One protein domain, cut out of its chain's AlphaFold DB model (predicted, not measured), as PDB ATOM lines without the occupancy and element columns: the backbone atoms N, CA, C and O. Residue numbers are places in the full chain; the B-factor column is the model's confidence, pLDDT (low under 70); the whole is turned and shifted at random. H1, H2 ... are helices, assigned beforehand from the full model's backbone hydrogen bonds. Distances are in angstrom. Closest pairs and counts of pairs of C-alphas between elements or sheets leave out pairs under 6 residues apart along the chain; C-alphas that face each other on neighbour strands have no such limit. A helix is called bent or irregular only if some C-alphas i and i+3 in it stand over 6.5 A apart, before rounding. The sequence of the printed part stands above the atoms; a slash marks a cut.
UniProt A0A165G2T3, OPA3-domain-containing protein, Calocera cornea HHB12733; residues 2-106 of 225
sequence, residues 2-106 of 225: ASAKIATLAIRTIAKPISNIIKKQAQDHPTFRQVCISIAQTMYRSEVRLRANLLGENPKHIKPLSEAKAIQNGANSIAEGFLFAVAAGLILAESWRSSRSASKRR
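This is residues 2 to 106 of the 225 residues of the protein "OPA3-domain-containing protein" of Calocera cornea HHB12733 (UniProt A0A165G2T3). Two long helices, H1 and H3, run opposite ways and make a narrow V, with the third helix, H2, crossing H3 near the closed end of the V. The two arms of the V part from each other, and residues 2 to 10 of H1 and 88 to 106 of H3 stick out. H2 meets H1 at a corner, and the long link after H2 folds back to the start of H3. The printed part has 105 residues with three named helices, in the order H1, H2, H3, and no named strand; the class is all helix. The whole is only just loose, close to extended, with a radius of gyration of the C-alphas of 19.1 A and spans of 58 by 40 by 25 A.

H1 holds residues 2 to 28 and is 39.5 A long, from C-alpha 2 at (38.324, 2.610, 17.228) to C-alpha 28 at (11.230, -26.008, 14.222). It is neither bent nor irregular, but only just: C-alphas 13 and 16 are 6.2 A apart. H2 holds residues 30 to 55 and is 37.2 A long. H3, the longest helix, holds residues 67 to 106, is 56.5 A long and ends with C-alpha 106 at (44.487, 9.784, -11.131). It has a kink of 29 degrees near residue 100.

H1 and H2 touch only at the corner by their link; their closest C-alphas, those of Ala 26 and Arg 33, are 4.8 A apart. They run opposite ways at a steep tilt of 65 degrees. H1 touches H3 with residues 15 to 27 alone, against residues 71 to 83 of H3; the closest C-alphas, those of Ser 19 and Ala 79, are 5.5 A apart. These two run opposite ways at a steep tilt of 36 degrees, only just past shallow. H2 touches H3 with residues 33 to 41 alone, against residues 67 to 78 of H3, and the closest C-alphas, those of Cys 36 and Gly 74, are 4.2 A apart. Their lines stand about perpendicular, at 76 degrees. In H2 every O i to N i+4 pair is within hydrogen-bond range; in H1 21 of 23 are, and in H3 34 of 36.

The two C-alphas farthest apart, those of His 61 and Arg 105, are 58.4 A apart. Without the stretches that stand free, 77 residues remain, spanning 43 by 29 by 15 A. The printed part has no cut. The link from H1 to H2 is tight, and the link from H2 to H3, with 11 residues, is long. The mean pLDDT of the printed part is 81.6; residues 58 to 62 and 98 to 105 are under 70.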
ATOM      1  N   ALA A   2      39.795   2.588  17.149       74.88
ATOM      2  CA  ALA A   2      38.324   2.610  17.228       74.88
ATOM      3  C   ALA A   2      37.625   1.684  16.206       74.88
ATOM      4  O   ALA A   2      36.716   0.947  16.573       74.88
ATOM      5  N   SER A   3      38.101   1.639  14.958       75.81
ATOM      6  CA  SER A   3      37.533   0.802  13.886       75.81
ATOM      7  C   SER A   3      37.563  -0.697  14.202       75.81
ATOM      8  O   SER A   3      36.546  -1.371  14.078       75.81
ATOM      9  N   ALA A   4      38.693  -1.217  14.692       75.75
ATOM     10  CA  ALA A   4      38.824  -2.623  15.081       75.75
ATOM     11  C   ALA A   4      37.887  -3.006  16.247       75.75
ATOM     12  O   ALA A   4      37.310  -4.095  16.255       75.75
ATOM     13  N   LYS A   5      37.687  -2.093  17.210       79.81
ATOM     14  CA  LYS A   5      36.768  -2.298  18.342       79.81
ATOM     15  C   LYS A   5      35.311  -2.330  17.880       79.81
ATOM     16  O   LYS A   5      34.576  -3.224  18.285       79.81
ATOM     17  N   ILE A   6      34.922  -1.416  16.992       81.56
ATOM     18  CA  ILE A   6      33.572  -1.366  16.411       81.56
ATOM     19  C   ILE A   6      33.306  -2.606  15.551       81.56
ATOM     20  O   ILE A   6      32.263  -3.235  15.706       81.56
ATOM     21  N   ALA A   7      34.262  -3.014  14.714       77.12
ATOM     22  CA  ALA A   7      34.143  -4.216  13.892       77.12
ATOM     23  C   ALA A   7      33.965  -5.477  14.752       77.12
ATOM     24  O   ALA A   7      33.064  -6.276  14.512       77.12
ATOM     25  N   THR A   8      34.768  -5.623  15.809       82.62
ATOM     26  CA  THR A   8      34.662  -6.769  16.725       82.62
ATOM     27  C   THR A   8      33.319  -6.786  17.458       82.62
ATOM     28  O   THR A   8      32.720  -7.851  17.635       82.62
ATOM     29  N   LEU A   9      32.814  -5.614  17.860       81.31
ATOM     30  CA  LEU A   9      31.503  -5.494  18.492       81.31
ATOM     31  C   LEU A   9      30.387  -5.887  17.515       81.31
ATOM     32  O   LEU A   9      29.559  -6.723  17.867       81.31
ATOM     33  N   ALA A  10      30.426  -5.361  16.287       75.81
ATOM     34  CA  ALA A  10      29.456  -5.631  15.228       75.81
ATOM     35  C   ALA A  10      29.393  -7.125  14.872       75.81
ATOM     36  O   ALA A  10      28.312  -7.712  14.793       75.81
ATOM     37  N   ILE A  11      30.555  -7.776  14.748       75.88
ATOM     38  CA  ILE A  11      30.639  -9.223  14.524       75.88
ATOM     39  C   ILE A  11      29.969  -9.968  15.680       75.88
ATOM     40  O   ILE A  11      29.134 -10.835  15.448       75.88
ATOM     41  N   ARG A  12      30.265  -9.617  16.937       77.12
ATOM     42  CA  ARG A  12      29.684 -10.298  18.106       77.12
ATOM     43  C   ARG A  12      28.176 -10.074  18.233       77.12
ATOM     44  O   ARG A  12      27.470 -10.999  18.641       77.12
ATOM     45  N   THR A  13      27.690  -8.882  17.890       79.38
ATOM     46  CA  THR A  13      26.263  -8.538  17.928       79.38
ATOM     47  C   THR A  13      25.468  -9.216  16.828       79.38
ATOM     48  O   THR A  13      24.297  -9.482  17.040       79.38
ATOM     49  N   ILE A  14      26.077  -9.525  15.683       76.56
ATOM     50  CA  ILE A  14      25.380 -10.147  14.552       76.56
ATOM     51  C   ILE A  14      25.549 -11.673  14.594       76.56
ATOM     52  O   ILE A  14      24.581 -12.412  14.435       76.56
ATOM     53  N   ALA A  15      26.744 -12.173  14.908       77.81
ATOM     54  CA  ALA A  15      27.052 -13.601  14.851       77.81
ATOM     55  C   ALA A  15      26.252 -14.439  15.860       77.81
ATOM     56  O   ALA A  15      25.741 -15.505  15.511       77.81
ATOM     57  N   LYS A  16      26.118 -13.970  17.109       81.69
ATOM     58  CA  LYS A  16      25.409 -14.714  18.163       81.69
ATOM     59  C   LYS A  16      23.898 -14.856  17.919       81.69
ATOM     60  O   LYS A  16      23.426 -15.994  17.952       81.69
ATOM     61  N   PRO A  17      23.124 -13.777  17.685       82.56
ATOM     62  CA  PRO A  17      21.686 -13.915  17.471       82.56
ATOM     63  C   PRO A  17      21.369 -14.670  16.182       82.56
ATOM     64  O   PRO A  17      20.499 -15.534  16.205       82.56
ATOM     65  N   ILE A  18      22.114 -14.436  15.094       82.88
ATOM     66  CA  ILE A  18      21.881 -15.128  13.819       82.88
ATOM     67  C   ILE A  18      22.103 -16.632  13.963       82.88
ATOM     68  O   ILE A  18      21.248 -17.422  13.567       82.88
ATOM     69  N   SER A  19      23.196 -17.038  14.611       79.81
ATOM     70  CA  SER A  19      23.475 -18.454  14.857       79.81
ATOM     71  C   SER A  19      22.374 -19.125  15.686       79.81
ATOM     72  O   SER A  19      22.012 -20.268  15.417       79.81
ATOM     73  N   ASN A  20      21.830 -18.429  16.688       83.94
ATOM     74  CA  ASN A  20      20.775 -18.967  17.549       83.94
ATOM     75  C   ASN A  20      19.423 -19.061  16.826       83.94
ATOM     76  O   ASN A  20      18.731 -20.068  16.979       83.94
ATOM     77  N   ILE A  21      19.070 -18.061  16.013       85.69
ATOM     78  CA  ILE A  21      17.841 -18.059  15.207       85.69
ATOM     79  C   ILE A  21      17.884 -19.196  14.188       85.69
ATOM     80  O   ILE A  21      16.971 -20.013  14.152       85.69
ATOM     81  N   ILE A  22      18.977 -19.319  13.428       82.81
ATOM     82  CA  ILE A  22      19.124 -20.356  12.398       82.81
ATOM     83  C   ILE A  22      19.061 -21.760  13.012       82.81
ATOM     84  O   ILE A  22      18.378 -22.633  12.481       82.81
ATOM     85  N   LYS A  23      19.714 -21.988  14.161       81.12
ATOM     86  CA  LYS A  23      19.652 -23.281  14.867       81.12
ATOM     87  C   LYS A  23      18.239 -23.622  15.339       81.12
ATOM     88  O   LYS A  23      17.847 -24.779  15.234       81.12
ATOM     89  N   LYS A  24      17.489 -22.633  15.832       85.06
ATOM     90  CA  LYS A  24      16.099 -22.815  16.262       85.06
ATOM     91  C   LYS A  24      15.186 -23.108  15.067       85.06
ATOM     92  O   LYS A  24      14.484 -24.113  15.066       85.06
ATOM     93  N   GLN A  25      15.300 -22.327  13.992       83.12
ATOM     94  CA  GLN A  25      14.548 -22.545  12.752       83.12
ATOM     95  C   GLN A  25      14.810 -23.930  12.136       83.12
ATOM     96  O   GLN A  25      13.909 -24.525  11.551       83.12
ATOM     97  N   ALA A  26      16.036 -24.452  12.262       81.75
ATOM     98  CA  ALA A  26      16.431 -25.768  11.744       81.75
ATOM     99  C   ALA A  26      15.815 -26.945  12.507       81.75
ATOM    100  O   ALA A  26      15.731 -28.045  11.961       81.75
ATOM    101  N   GLN A  27      15.379 -26.718  13.746       79.00
ATOM    102  CA  GLN A  27      14.655 -27.702  14.546       79.00
ATOM    103  C   GLN A  27      13.142 -27.560  14.361       79.00
ATOM    104  O   GLN A  27      12.452 -28.568  14.236       79.00
ATOM    105  N   ASP A  28      12.659 -26.318  14.270       84.69
ATOM    106  CA  ASP A  28      11.230 -26.008  14.222       84.69
ATOM    107  C   ASP A  28      10.613 -26.232  12.825       84.69
ATOM    108  O   ASP A  28       9.436 -26.578  12.729       84.69
ATOM    109  N   HIS A  29      11.375 -26.055  11.731       88.50
ATOM    110  CA  HIS A  29      10.829 -26.111  10.369       88.50
ATOM    111  C   HIS A  29      11.359 -27.301   9.537       88.50
ATOM    112  O   HIS A  29      12.557 -27.366   9.237       88.50
ATOM    113  N   PRO A  30      10.487 -28.215   9.057       86.56
ATOM    114  CA  PRO A  30      10.910 -29.439   8.371       86.56
ATOM    115  C   PRO A  30      11.541 -29.186   6.995       86.56
ATOM    116  O   PRO A  30      12.470 -29.893   6.610       86.56
ATOM    117  N   THR A  31      11.104 -28.163   6.250       87.44
ATOM    118  CA  THR A  31      11.750 -27.834   4.962       87.44
ATOM    119  C   THR A  31      13.146 -27.251   5.166       87.44
ATOM    120  O   THR A  31      14.065 -27.574   4.419       87.44
ATOM    121  N   PHE A  32      13.340 -26.443   6.213       86.00
ATOM    122  CA  PHE A  32      14.633 -25.831   6.502       86.00
ATOM    123  C   PHE A  32      15.621 -26.868   7.047       86.00
ATOM    124  O   PHE A  32      16.779 -26.888   6.638       86.00
ATOM    125  N   ARG A  33      15.136 -27.819   7.854       87.19
ATOM    126  CA  ARG A  33      15.874 -29.027   8.247       87.19
ATOM    127  C   ARG A  33      16.463 -29.757   7.037       87.19
ATOM    128  O   ARG A  33      17.656 -30.054   7.033       87.19
ATOM    129  N   GLN A  34      15.663 -29.992   5.993       89.19
ATOM    130  CA  GLN A  34      16.130 -30.647   4.763       89.19
ATOM    131  C   GLN A  34      17.196 -29.828   4.022       89.19
ATOM    132  O   GLN A  34      18.169 -30.396   3.526       89.19
ATOM    133  N   VAL A  35      17.073 -28.496   3.999       89.94
ATOM    134  CA  VAL A  35      18.100 -27.601   3.434       89.94
ATOM    135  C   VAL A  35      19.408 -27.683   4.229       89.94
ATOM    136  O   VAL A  35      20.481 -27.800   3.644       89.94
ATOM    137  N   CYS A  36      19.351 -27.683   5.563       89.25
ATOM    138  CA  CYS A  36      20.551 -27.844   6.386       89.25
ATOM    139  C   CYS A  36      21.229 -29.199   6.138       89.25
ATOM    140  O   CYS A  36      22.453 -29.257   6.011       89.25
ATOM    141  N   ILE A  37      20.447 -30.278   6.030       89.19
ATOM    142  CA  ILE A  37      20.965 -31.621   5.745       89.19
ATOM    143  C   ILE A  37      21.623 -31.662   4.362       89.19
ATOM    144  O   ILE A  37      22.738 -32.174   4.242       89.19
ATOM    145  N   SER A  38      20.984 -31.109   3.329       89.62
ATOM    146  CA  SER A  38      21.523 -31.122   1.965       89.62
ATOM    147  C   SER A  38      22.817 -30.315   1.850       89.62
ATOM    148  O   SER A  38      23.777 -30.787   1.235       89.62
ATOM    149  N   ILE A  39      22.897 -29.154   2.508       90.62
ATOM    150  CA  ILE A  39      24.116 -28.339   2.576       90.62
ATOM    151  C   ILE A  39      25.219 -29.091   3.322       90.62
ATOM    152  O   ILE A  39      26.326 -29.219   2.799       90.62
ATOM    153  N   ALA A  40      24.926 -29.650   4.499       89.38
ATOM    154  CA  ALA A  40      25.913 -30.384   5.290       89.38
ATOM    155  C   ALA A  40      26.463 -31.604   4.538       89.38
ATOM    156  O   ALA A  40      27.668 -31.859   4.551       89.38
ATOM    157  N   GLN A  41      25.597 -32.342   3.842       88.94
ATOM    158  CA  GLN A  41      26.005 -33.481   3.024       88.94
ATOM    159  C   GLN A  41      26.796 -33.051   1.786       88.94
ATOM    160  O   GLN A  41      27.770 -33.716   1.439       88.94
ATOM    161  N   THR A  42      26.415 -31.953   1.129       89.19
ATOM    162  CA  THR A  42      27.149 -31.412  -0.026       89.19
ATOM    163  C   THR A  42      28.545 -30.976   0.387       89.19
ATOM    164  O   THR A  42      29.513 -31.380  -0.251       89.19
ATOM    165  N   MET A  43      28.656 -30.245   1.498       87.81
ATOM    166  CA  MET A  43      29.929 -29.790   2.043       87.81
ATOM    167  C   MET A  43      30.826 -30.972   2.427       87.81
ATOM    168  O   MET A  43      31.989 -31.022   2.034       87.81
ATOM    169  N   TYR A  44      30.269 -31.981   3.100       85.75
ATOM    170  CA  TYR A  44      31.012 -33.190   3.454       85.75
ATOM    171  C   TYR A  44      31.482 -33.965   2.214       85.75
ATOM    172  O   TYR A  44      32.628 -34.402   2.139       85.75
ATOM    173  N   ARG A  45      30.631 -34.084   1.189       85.75
ATOM    174  CA  ARG A  45      31.006 -34.706  -0.090       85.75
ATOM    175  C   ARG A  45      32.084 -33.905  -0.812       85.75
ATOM    176  O   ARG A  45      32.997 -34.516  -1.359       85.75
ATOM    177  N   SER A  46      32.006 -32.574  -0.829       88.38
ATOM    178  CA  SER A  46      33.047 -31.737  -1.434       88.38
ATOM    179  C   SER A  46      34.363 -31.844  -0.680       88.38
ATOM    180  O   SER A  46      35.404 -31.959  -1.310       88.38
ATOM    181  N   GLU A  47      34.321 -31.891   0.649       86.38
ATOM    182  CA  GLU A  47      35.502 -32.029   1.497       86.38
ATOM    183  C   GLU A  47      36.199 -33.375   1.256       86.38
ATOM    184  O   GLU A  47      37.411 -33.418   1.041       86.38
ATOM    185  N   VAL A  48      35.437 -34.473   1.209       87.31
ATOM    186  CA  VAL A  48      35.979 -35.804   0.892       87.31
ATOM    187  C   VAL A  48      36.517 -35.857  -0.539       87.31
ATOM    188  O   VAL A  48      37.596 -36.402  -0.747       87.31
ATOM    189  N   ARG A  49      35.824 -35.261  -1.521       86.06
ATOM    190  CA  ARG A  49      36.310 -35.175  -2.912       86.06
ATOM    191  C   ARG A  49      37.601 -34.372  -3.026       86.06
ATOM    192  O   ARG A  49      38.498 -34.784  -3.748       86.06
ATOM    193  N   LEU A  50      37.701 -33.250  -2.316       88.19
ATOM    194  CA  LEU A  50      38.893 -32.408  -2.320       88.19
ATOM    195  C   LEU A  50      40.080 -33.157  -1.707       88.19
ATOM    196  O   LEU A  50      41.155 -33.176  -2.297       88.19
ATOM    197  N   ARG A  51      39.873 -33.831  -0.565       85.06
ATOM    198  CA  ARG A  51      40.904 -34.668   0.066       85.06
ATOM    199  C   ARG A  51      41.325 -35.829  -0.826       85.06
ATOM    200  O   ARG A  51      42.517 -36.054  -0.969       85.06
ATOM    201  N   ALA A  52      40.372 -36.514  -1.449       86.00
ATOM    202  CA  ALA A  52      40.649 -37.592  -2.396       86.00
ATOM    203  C   ALA A  52      41.473 -37.097  -3.596       86.00
ATOM    204  O   ALA A  52      42.441 -37.741  -3.980       86.00
ATOM    205  N   ASN A  53      41.145 -35.921  -4.145       86.69
ATOM    206  CA  ASN A  53      41.889 -35.331  -5.258       86.69
ATOM    207  C   ASN A  53      43.307 -34.887  -4.850       86.69
ATOM    208  O   ASN A  53      44.249 -35.047  -5.615       86.69
ATOM    209  N   LEU A  54      43.471 -34.355  -3.635       87.06
ATOM    210  CA  LEU A  54      44.770 -33.909  -3.122       87.06
ATOM    211  C   LEU A  54      45.688 -35.072  -2.709       87.06
ATOM    212  O   LEU A  54      46.894 -34.978  -2.906       87.06
ATOM    213  N   LEU A  55      45.140 -36.143  -2.123       85.25
ATOM    214  CA  LEU A  55      45.908 -37.301  -1.632       85.25
ATOM    215  C   LEU A  55      45.972 -38.461  -2.644       85.25
ATOM    216  O   LEU A  55      46.651 -39.451  -2.384       85.25
ATOM    217  N   GLY A  56      45.267 -38.371  -3.776       79.62
ATOM    218  CA  GLY A  56      45.210 -39.428  -4.795       79.62
ATOM    219  C   GLY A  56      44.505 -40.715  -4.341       79.62
ATOM    220  O   GLY A  56      44.591 -41.739  -5.017       79.62
ATOM    221  N   GLU A  57      43.815 -40.691  -3.198       78.25
ATOM    222  CA  GLU A  57      43.139 -41.854  -2.620       78.25
ATOM    223  C   GLU A  57      41.690 -41.954  -3.128       78.25
ATOM    224  O   GLU A  57      40.956 -40.964  -3.160       78.25
ATOM    225  N   ASN A  58      41.240 -43.157  -3.503       67.56
ATOM    226  CA  ASN A  58      39.852 -43.372  -3.920       67.56
ATOM    227  C   ASN A  58      38.892 -43.143  -2.736       67.56
ATOM    228  O   ASN A  58      39.127 -43.686  -1.652       67.56
ATOM    229  N   PRO A  59      37.791 -42.385  -2.911       61.78
ATOM    230  CA  PRO A  59      36.903 -42.039  -1.809       61.78
ATOM    231  C   PRO A  59      36.233 -43.295  -1.235       61.78
ATOM    232  O   PRO A  59      35.310 -43.862  -1.820       61.78
ATOM    233  N   LYS A  60      36.703 -43.728  -0.058       59.03
ATOM    234  CA  LYS A  60      36.108 -44.811   0.739       59.03
ATOM    235  C   LYS A  60      34.646 -44.472   1.062       59.03
ATOM    236  O   LYS A  60      34.324 -43.313   1.314       59.03
ATOM    237  N   HIS A  61      33.774 -45.484   1.058       59.09
ATOM    238  CA  HIS A  61      32.320 -45.367   1.237       59.09
ATOM    239  C   HIS A  61      31.922 -44.337   2.313       59.09
ATOM    240  O   HIS A  61      32.162 -44.524   3.508       59.09
ATOM    241  N   ILE A  62      31.314 -43.236   1.866       63.19
ATOM    242  CA  ILE A  62      30.992 -42.078   2.698       63.19
ATOM    243  C   ILE A  62      29.689 -42.362   3.454       63.19
ATOM    244  O   ILE A  62      28.601 -42.235   2.890       63.19
ATOM    245  N   LYS A  63      29.782 -42.732   4.737       70.25
ATOM    246  CA  LYS A  63      28.595 -42.865   5.596       70.25
ATOM    247  C   LYS A  63      27.948 -41.484   5.790       70.25
ATOM    248  O   LYS A  63      28.645 -40.559   6.217       70.25
ATOM    249  N   PRO A  64      26.646 -41.312   5.496       71.38
ATOM    250  CA  PRO A  64      25.967 -40.050   5.756       71.38
ATOM    251  C   PRO A  64      25.983 -39.751   7.261       71.38
ATOM    252  O   PRO A  64      25.839 -40.653   8.088       71.38
ATOM    253  N   LEU A  65      26.192 -38.482   7.618       70.06
ATOM    254  CA  LEU A  65      26.133 -38.043   9.012       70.06
ATOM    255  C   LEU A  65      24.737 -38.309   9.595       70.06
ATOM    256  O   LEU A  65      23.734 -38.160   8.897       70.06
ATOM    257  N   SER A  66      24.692 -38.629  10.894       81.69
ATOM    258  CA  SER A  66      23.445 -38.652  11.668       81.69
ATOM    259  C   SER A  66      22.682 -37.345  11.470       81.69
ATOM    260  O   SER A  66      23.281 -36.265  11.453       81.69
ATOM    261  N   GLU A  67      21.365 -37.449  11.331       81.50
ATOM    262  CA  GLU A  67      20.501 -36.344  10.934       81.50
ATOM    263  C   GLU A  67      20.649 -35.130  11.860       81.50
ATOM    264  O   GLU A  67      20.863 -34.016  11.390       81.50
ATOM    265  N   ALA A  68      20.687 -35.349  13.178       85.44
ATOM    266  CA  ALA A  68      20.899 -34.288  14.163       85.44
ATOM    267  C   ALA A  68      22.229 -33.534  13.952       85.44
ATOM    268  O   ALA A  68      22.283 -32.306  14.037       85.44
ATOM    269  N   LYS A  69      23.300 -34.261  13.614       85.50
ATOM    270  CA  LYS A  69      24.624 -33.677  13.360       85.50
ATOM    271  C   LYS A  69      24.662 -32.929  12.027       85.50
ATOM    272  O   LYS A  69      25.275 -31.869  11.937       85.50
ATOM    273  N   ALA A  70      23.993 -33.457  11.002       87.00
ATOM    274  CA  ALA A  70      23.865 -32.792   9.708       87.00
ATOM    275  C   ALA A  70      23.102 -31.463   9.839       87.00
ATOM    276  O   ALA A  70      23.540 -30.453   9.296       87.00
ATOM    277  N   ILE A  71      22.029 -31.436  10.631       87.19
ATOM    278  CA  ILE A  71      21.256 -30.218  10.908       87.19
ATOM    279  C   ILE A  71      22.124 -29.170  11.607       87.19
ATOM    280  O   ILE A  71      22.179 -28.025  11.161       87.19
ATOM    281  N   GLN A  72      22.847 -29.554  12.664       87.44
ATOM    282  CA  GLN A  72      23.708 -28.631  13.407       87.44
ATOM    283  C   GLN A  72      24.831 -28.054  12.534       87.44
ATOM    284  O   GLN A  72      25.064 -26.843  12.551       87.44
ATOM    285  N   ASN A  73      25.505 -28.902  11.753       87.94
ATOM    286  CA  ASN A  73      26.590 -28.482  10.869       87.94
ATOM    287  C   ASN A  73      26.077 -27.605   9.717       87.94
ATOM    288  O   ASN A  73      26.703 -26.599   9.384       87.94
ATOM    289  N   GLY A  74      24.924 -27.951   9.138       88.44
ATOM    290  CA  GLY A  74      24.278 -27.162   8.091       88.44
ATOM    291  C   GLY A  74      23.854 -25.785   8.596       88.44
ATOM    292  O   GLY A  74      24.180 -24.779   7.975       88.44
ATOM    293  N   ALA A  75      23.216 -25.722   9.767       89.50
ATOM    294  CA  ALA A  75      22.831 -24.468  10.414       89.50
ATOM    295  C   ALA A  75      24.042 -23.559  10.691       89.50
ATOM    296  O   ALA A  75      23.988 -22.360  10.421       89.50
ATOM    297  N   ASN A  76      25.152 -24.124  11.186       88.19
ATOM    298  CA  ASN A  76      26.380 -23.364  11.421       88.19
ATOM    299  C   ASN A  76      26.982 -22.822  10.112       88.19
ATOM    300  O   ASN A  76      27.353 -21.655  10.043       88.19
ATOM    301  N   SER A  77      26.991 -23.640   9.056       90.06
ATOM    302  CA  SER A  77      27.518 -23.253   7.740       90.06
ATOM    303  C   SER A  77      26.695 -22.134   7.090       90.06
ATOM    304  O   SER A  77      27.260 -21.221   6.496       90.06
ATOM    305  N   ILE A  78      25.363 -22.158   7.230       89.31
ATOM    306  CA  ILE A  78      24.484 -21.078   6.742       89.31
ATOM    307  C   ILE A  78      24.750 -19.779   7.514       89.31
ATOM    308  O   ILE A  78      24.830 -18.712   6.907       89.31
ATOM    309  N   ALA A  79      24.903 -19.862   8.841       87.69
ATOM    310  CA  ALA A  79      25.165 -18.694   9.679       87.69
ATOM    311  C   ALA A  79      26.504 -18.026   9.329       87.69
ATOM    312  O   ALA A  79      26.565 -16.807   9.162       87.69
ATOM    313  N   GLU A  80      27.562 -18.819   9.169       86.19
ATOM    314  CA  GLU A  80      28.872 -18.328   8.738       86.19
ATOM    315  C   GLU A  80      28.816 -17.778   7.310       86.19
ATOM    316  O   GLU A  80      29.273 -16.663   7.064       86.19
ATOM    317  N   GLY A  81      28.183 -18.501   6.380       90.31
ATOM    318  CA  GLY A  81      28.017 -18.068   4.993       90.31
ATOM    319  C   GLY A  81      27.291 -16.728   4.866       90.31
ATOM    320  O   GLY A  81      27.708 -15.879   4.081       90.31
ATOM    321  N   PHE A  82      26.262 -16.491   5.683       87.88
ATOM    322  CA  PHE A  82      25.571 -15.203   5.732       87.88
ATOM    323  C   PHE A  82      26.504 -14.064   6.164       87.88
ATOM    324  O   PHE A  82      26.542 -13.015   5.521       87.88
ATOM    325  N   LEU A  83      27.299 -14.269   7.221       87.19
ATOM    326  CA  LEU A  83      28.267 -13.270   7.687       87.19
ATOM    327  C   LEU A  83      29.332 -12.976   6.625       87.19
ATOM    328  O   LEU A  83      29.640 -11.809   6.376       87.19
ATOM    329  N   PHE A  84      29.862 -14.014   5.974       89.31
ATOM    330  CA  PHE A  84      30.817 -13.858   4.881       89.31
ATOM    331  C   PHE A  84      30.208 -13.122   3.688       89.31
ATOM    332  O   PHE A  84      30.869 -12.254   3.128       89.31
ATOM    333  N   ALA A  85      28.954 -13.404   3.325       90.25
ATOM    334  CA  ALA A  85      28.265 -12.711   2.242       90.25
ATOM    335  C   ALA A  85      28.079 -11.218   2.545       90.25
ATOM    336  O   ALA A  85      28.351 -10.383   1.684       90.25
ATOM    337  N   VAL A  86      27.686 -10.864   3.773       86.25
ATOM    338  CA  VAL A  86      27.574  -9.460   4.203       86.25
ATOM    339  C   VAL A  86      28.942  -8.775   4.183       86.25
ATOM    340  O   VAL A  86      29.066  -7.674   3.653       86.25
ATOM    341  N   ALA A  87      29.985  -9.422   4.707       85.69
ATOM    342  CA  ALA A  87      31.337  -8.867   4.717       85.69
ATOM    343  C   ALA A  87      31.901  -8.684   3.297       85.69
ATOM    344  O   ALA A  87      32.389  -7.605   2.965       85.69
ATOM    345  N   ALA A  88      31.792  -9.703   2.442       89.62
ATOM    346  CA  ALA A  88      32.213  -9.638   1.046       89.62
ATOM    347  C   ALA A  88      31.416  -8.580   0.274       89.62
ATOM    348  O   ALA A  88      32.001  -7.792  -0.460       89.62
ATOM    349  N   GLY A  89      30.101  -8.505   0.497       90.94
ATOM    350  CA  GLY A  89      29.237  -7.479  -0.080       90.94
ATOM    351  C   GLY A  89      29.664  -6.066   0.318       90.94
ATOM    352  O   GLY A  89      29.772  -5.204  -0.548       90.94
ATOM    353  N   LEU A  90      29.990  -5.834   1.594       87.00
ATOM    354  CA  LEU A  90      30.513  -4.547   2.067       87.00
ATOM    355  C   LEU A  90      31.867  -4.203   1.436       87.00
ATOM    356  O   LEU A  90      32.067  -3.068   1.014       87.00
ATOM    357  N   ILE A  91      32.779  -5.173   1.336       87.31
ATOM    358  CA  ILE A  91      34.095  -4.971   0.711       87.31
ATOM    359  C   ILE A  91      33.942  -4.647  -0.777       87.31
ATOM    360  O   ILE A  91      34.578  -3.717  -1.266       87.31
ATOM    361  N   LEU A  92      33.091  -5.377  -1.501       88.62
ATOM    362  CA  LEU A  92      32.837  -5.140  -2.923       88.62
ATOM    363  C   LEU A  92      32.131  -3.801  -3.156       88.62
ATOM    364  O   LEU A  92      32.517  -3.060  -4.059       88.62
ATOM    365  N   ALA A  93      31.148  -3.454  -2.324       87.25
ATOM    366  CA  ALA A  93      30.464  -2.166  -2.387       87.25
ATOM    367  C   ALA A  93      31.434  -1.002  -2.133       87.25
ATOM    368  O   ALA A  93      31.421  -0.010  -2.864       87.25
ATOM    369  N   GLU A  94      32.319  -1.139  -1.143       85.75
ATOM    370  CA  GLU A  94      33.359  -0.153  -0.869       85.75
ATOM    371  C   GLU A  94      34.381  -0.075  -2.000       85.75
ATOM    372  O   GLU A  94      34.748   1.018  -2.415       85.75
ATOM    373  N   SER A  95      34.815  -1.217  -2.537       81.88
ATOM    374  CA  SER A  95      35.741  -1.280  -3.667       81.88
ATOM    375  C   SER A  95      35.166  -0.565  -4.891       81.88
ATOM    376  O   SER A  95      35.846   0.266  -5.497       81.88
ATOM    377  N   TRP A  96      33.884  -0.790  -5.198       83.56
ATOM    378  CA  TRP A  96      33.202  -0.123  -6.303       83.56
ATOM    379  C   TRP A  96      33.068   1.389  -6.072       83.56
ATOM    380  O   TRP A  96      33.377   2.189  -6.960       83.56
ATOM    381  N   ARG A  97      32.686   1.801  -4.854       81.69
ATOM    382  CA  ARG A  97      32.603   3.216  -4.458       81.69
ATOM    383  C   ARG A  97      33.968   3.911  -4.497       81.69
ATOM    384  O   ARG A  97      34.081   5.028  -4.999       81.69
ATOM    385  N   SER A  98      35.005   3.248  -3.995       66.19
ATOM    386  CA  SER A  98      36.379   3.745  -3.917       66.19
ATOM    387  C   SER A  98      37.010   3.879  -5.303       66.19
ATOM    388  O   SER A  98      37.598   4.918  -5.610       66.19
ATOM    389  N   SER A  99      36.791   2.905  -6.191       60.59
ATOM    390  CA  SER A  99      37.283   2.921  -7.575       60.59
ATOM    391  C   SER A  99      36.806   4.159  -8.353       60.59
ATOM    392  O   SER A  99      37.603   4.808  -9.035       60.59
ATOM    393  N   ARG A 100      35.551   4.592  -8.153       61.88
ATOM    394  CA  ARG A 100      35.022   5.820  -8.781       61.88
ATOM    395  C   ARG A 100      35.703   7.103  -8.281       61.88
ATOM    396  O   ARG A 100      35.774   8.081  -9.020       61.88
ATOM    397  N   SER A 101      36.216   7.113  -7.049       59.69
ATOM    398  CA  SER A 101      36.988   8.244  -6.503       59.69
ATOM    399  C   SER A 101      38.476   8.194  -6.877       59.69
ATOM    400  O   SER A 101      39.107   9.237  -7.038       59.69
ATOM    401  N   ALA A 102      39.021   6.991  -7.079       59.47
ATOM    402  CA  ALA A 102      40.407   6.779  -7.474       59.47
ATOM    403  C   ALA A 102      40.688   7.257  -8.907       59.47
ATOM    404  O   ALA A 102      41.763   7.799  -9.139       59.47
ATOM    405  N   SER A 103      39.725   7.127  -9.831       61.09
ATOM    406  CA  SER A 103      39.834   7.687 -11.192       61.09
ATOM    407  C   SER A 103      40.041   9.200 -11.154       61.09
ATOM    408  O   SER A 103      41.055   9.680 -11.629       61.09
ATOM    409  N   LYS A 104      39.177   9.941 -10.444       62.94
ATOM    410  CA  LYS A 104      39.300  11.408 -10.328       62.94
ATOM    411  C   LYS A 104      40.625  11.864  -9.711       62.94
ATOM    412  O   LYS A 104      41.098  12.957  -9.996       62.94
ATOM    413  N   ARG A 105      41.199  11.057  -8.811       68.81
ATOM    414  CA  ARG A 105      42.508  11.348  -8.214       68.81
ATOM    415  C   ARG A 105      43.655  11.058  -9.182       68.81
ATOM    416  O   ARG A 105      44.656  11.750  -9.092       68.81
ATOM    417  N   ARG A 106      43.521  10.057 -10.058       70.19
ATOM    418  CA  ARG A 106      44.487   9.784 -11.131       70.19
ATOM    419  C   ARG A 106      44.465  10.906 -12.161       70.19
ATOM    420  O   ARG A 106      45.505  11.513 -12.343       70.19
TER     421      ARG A 106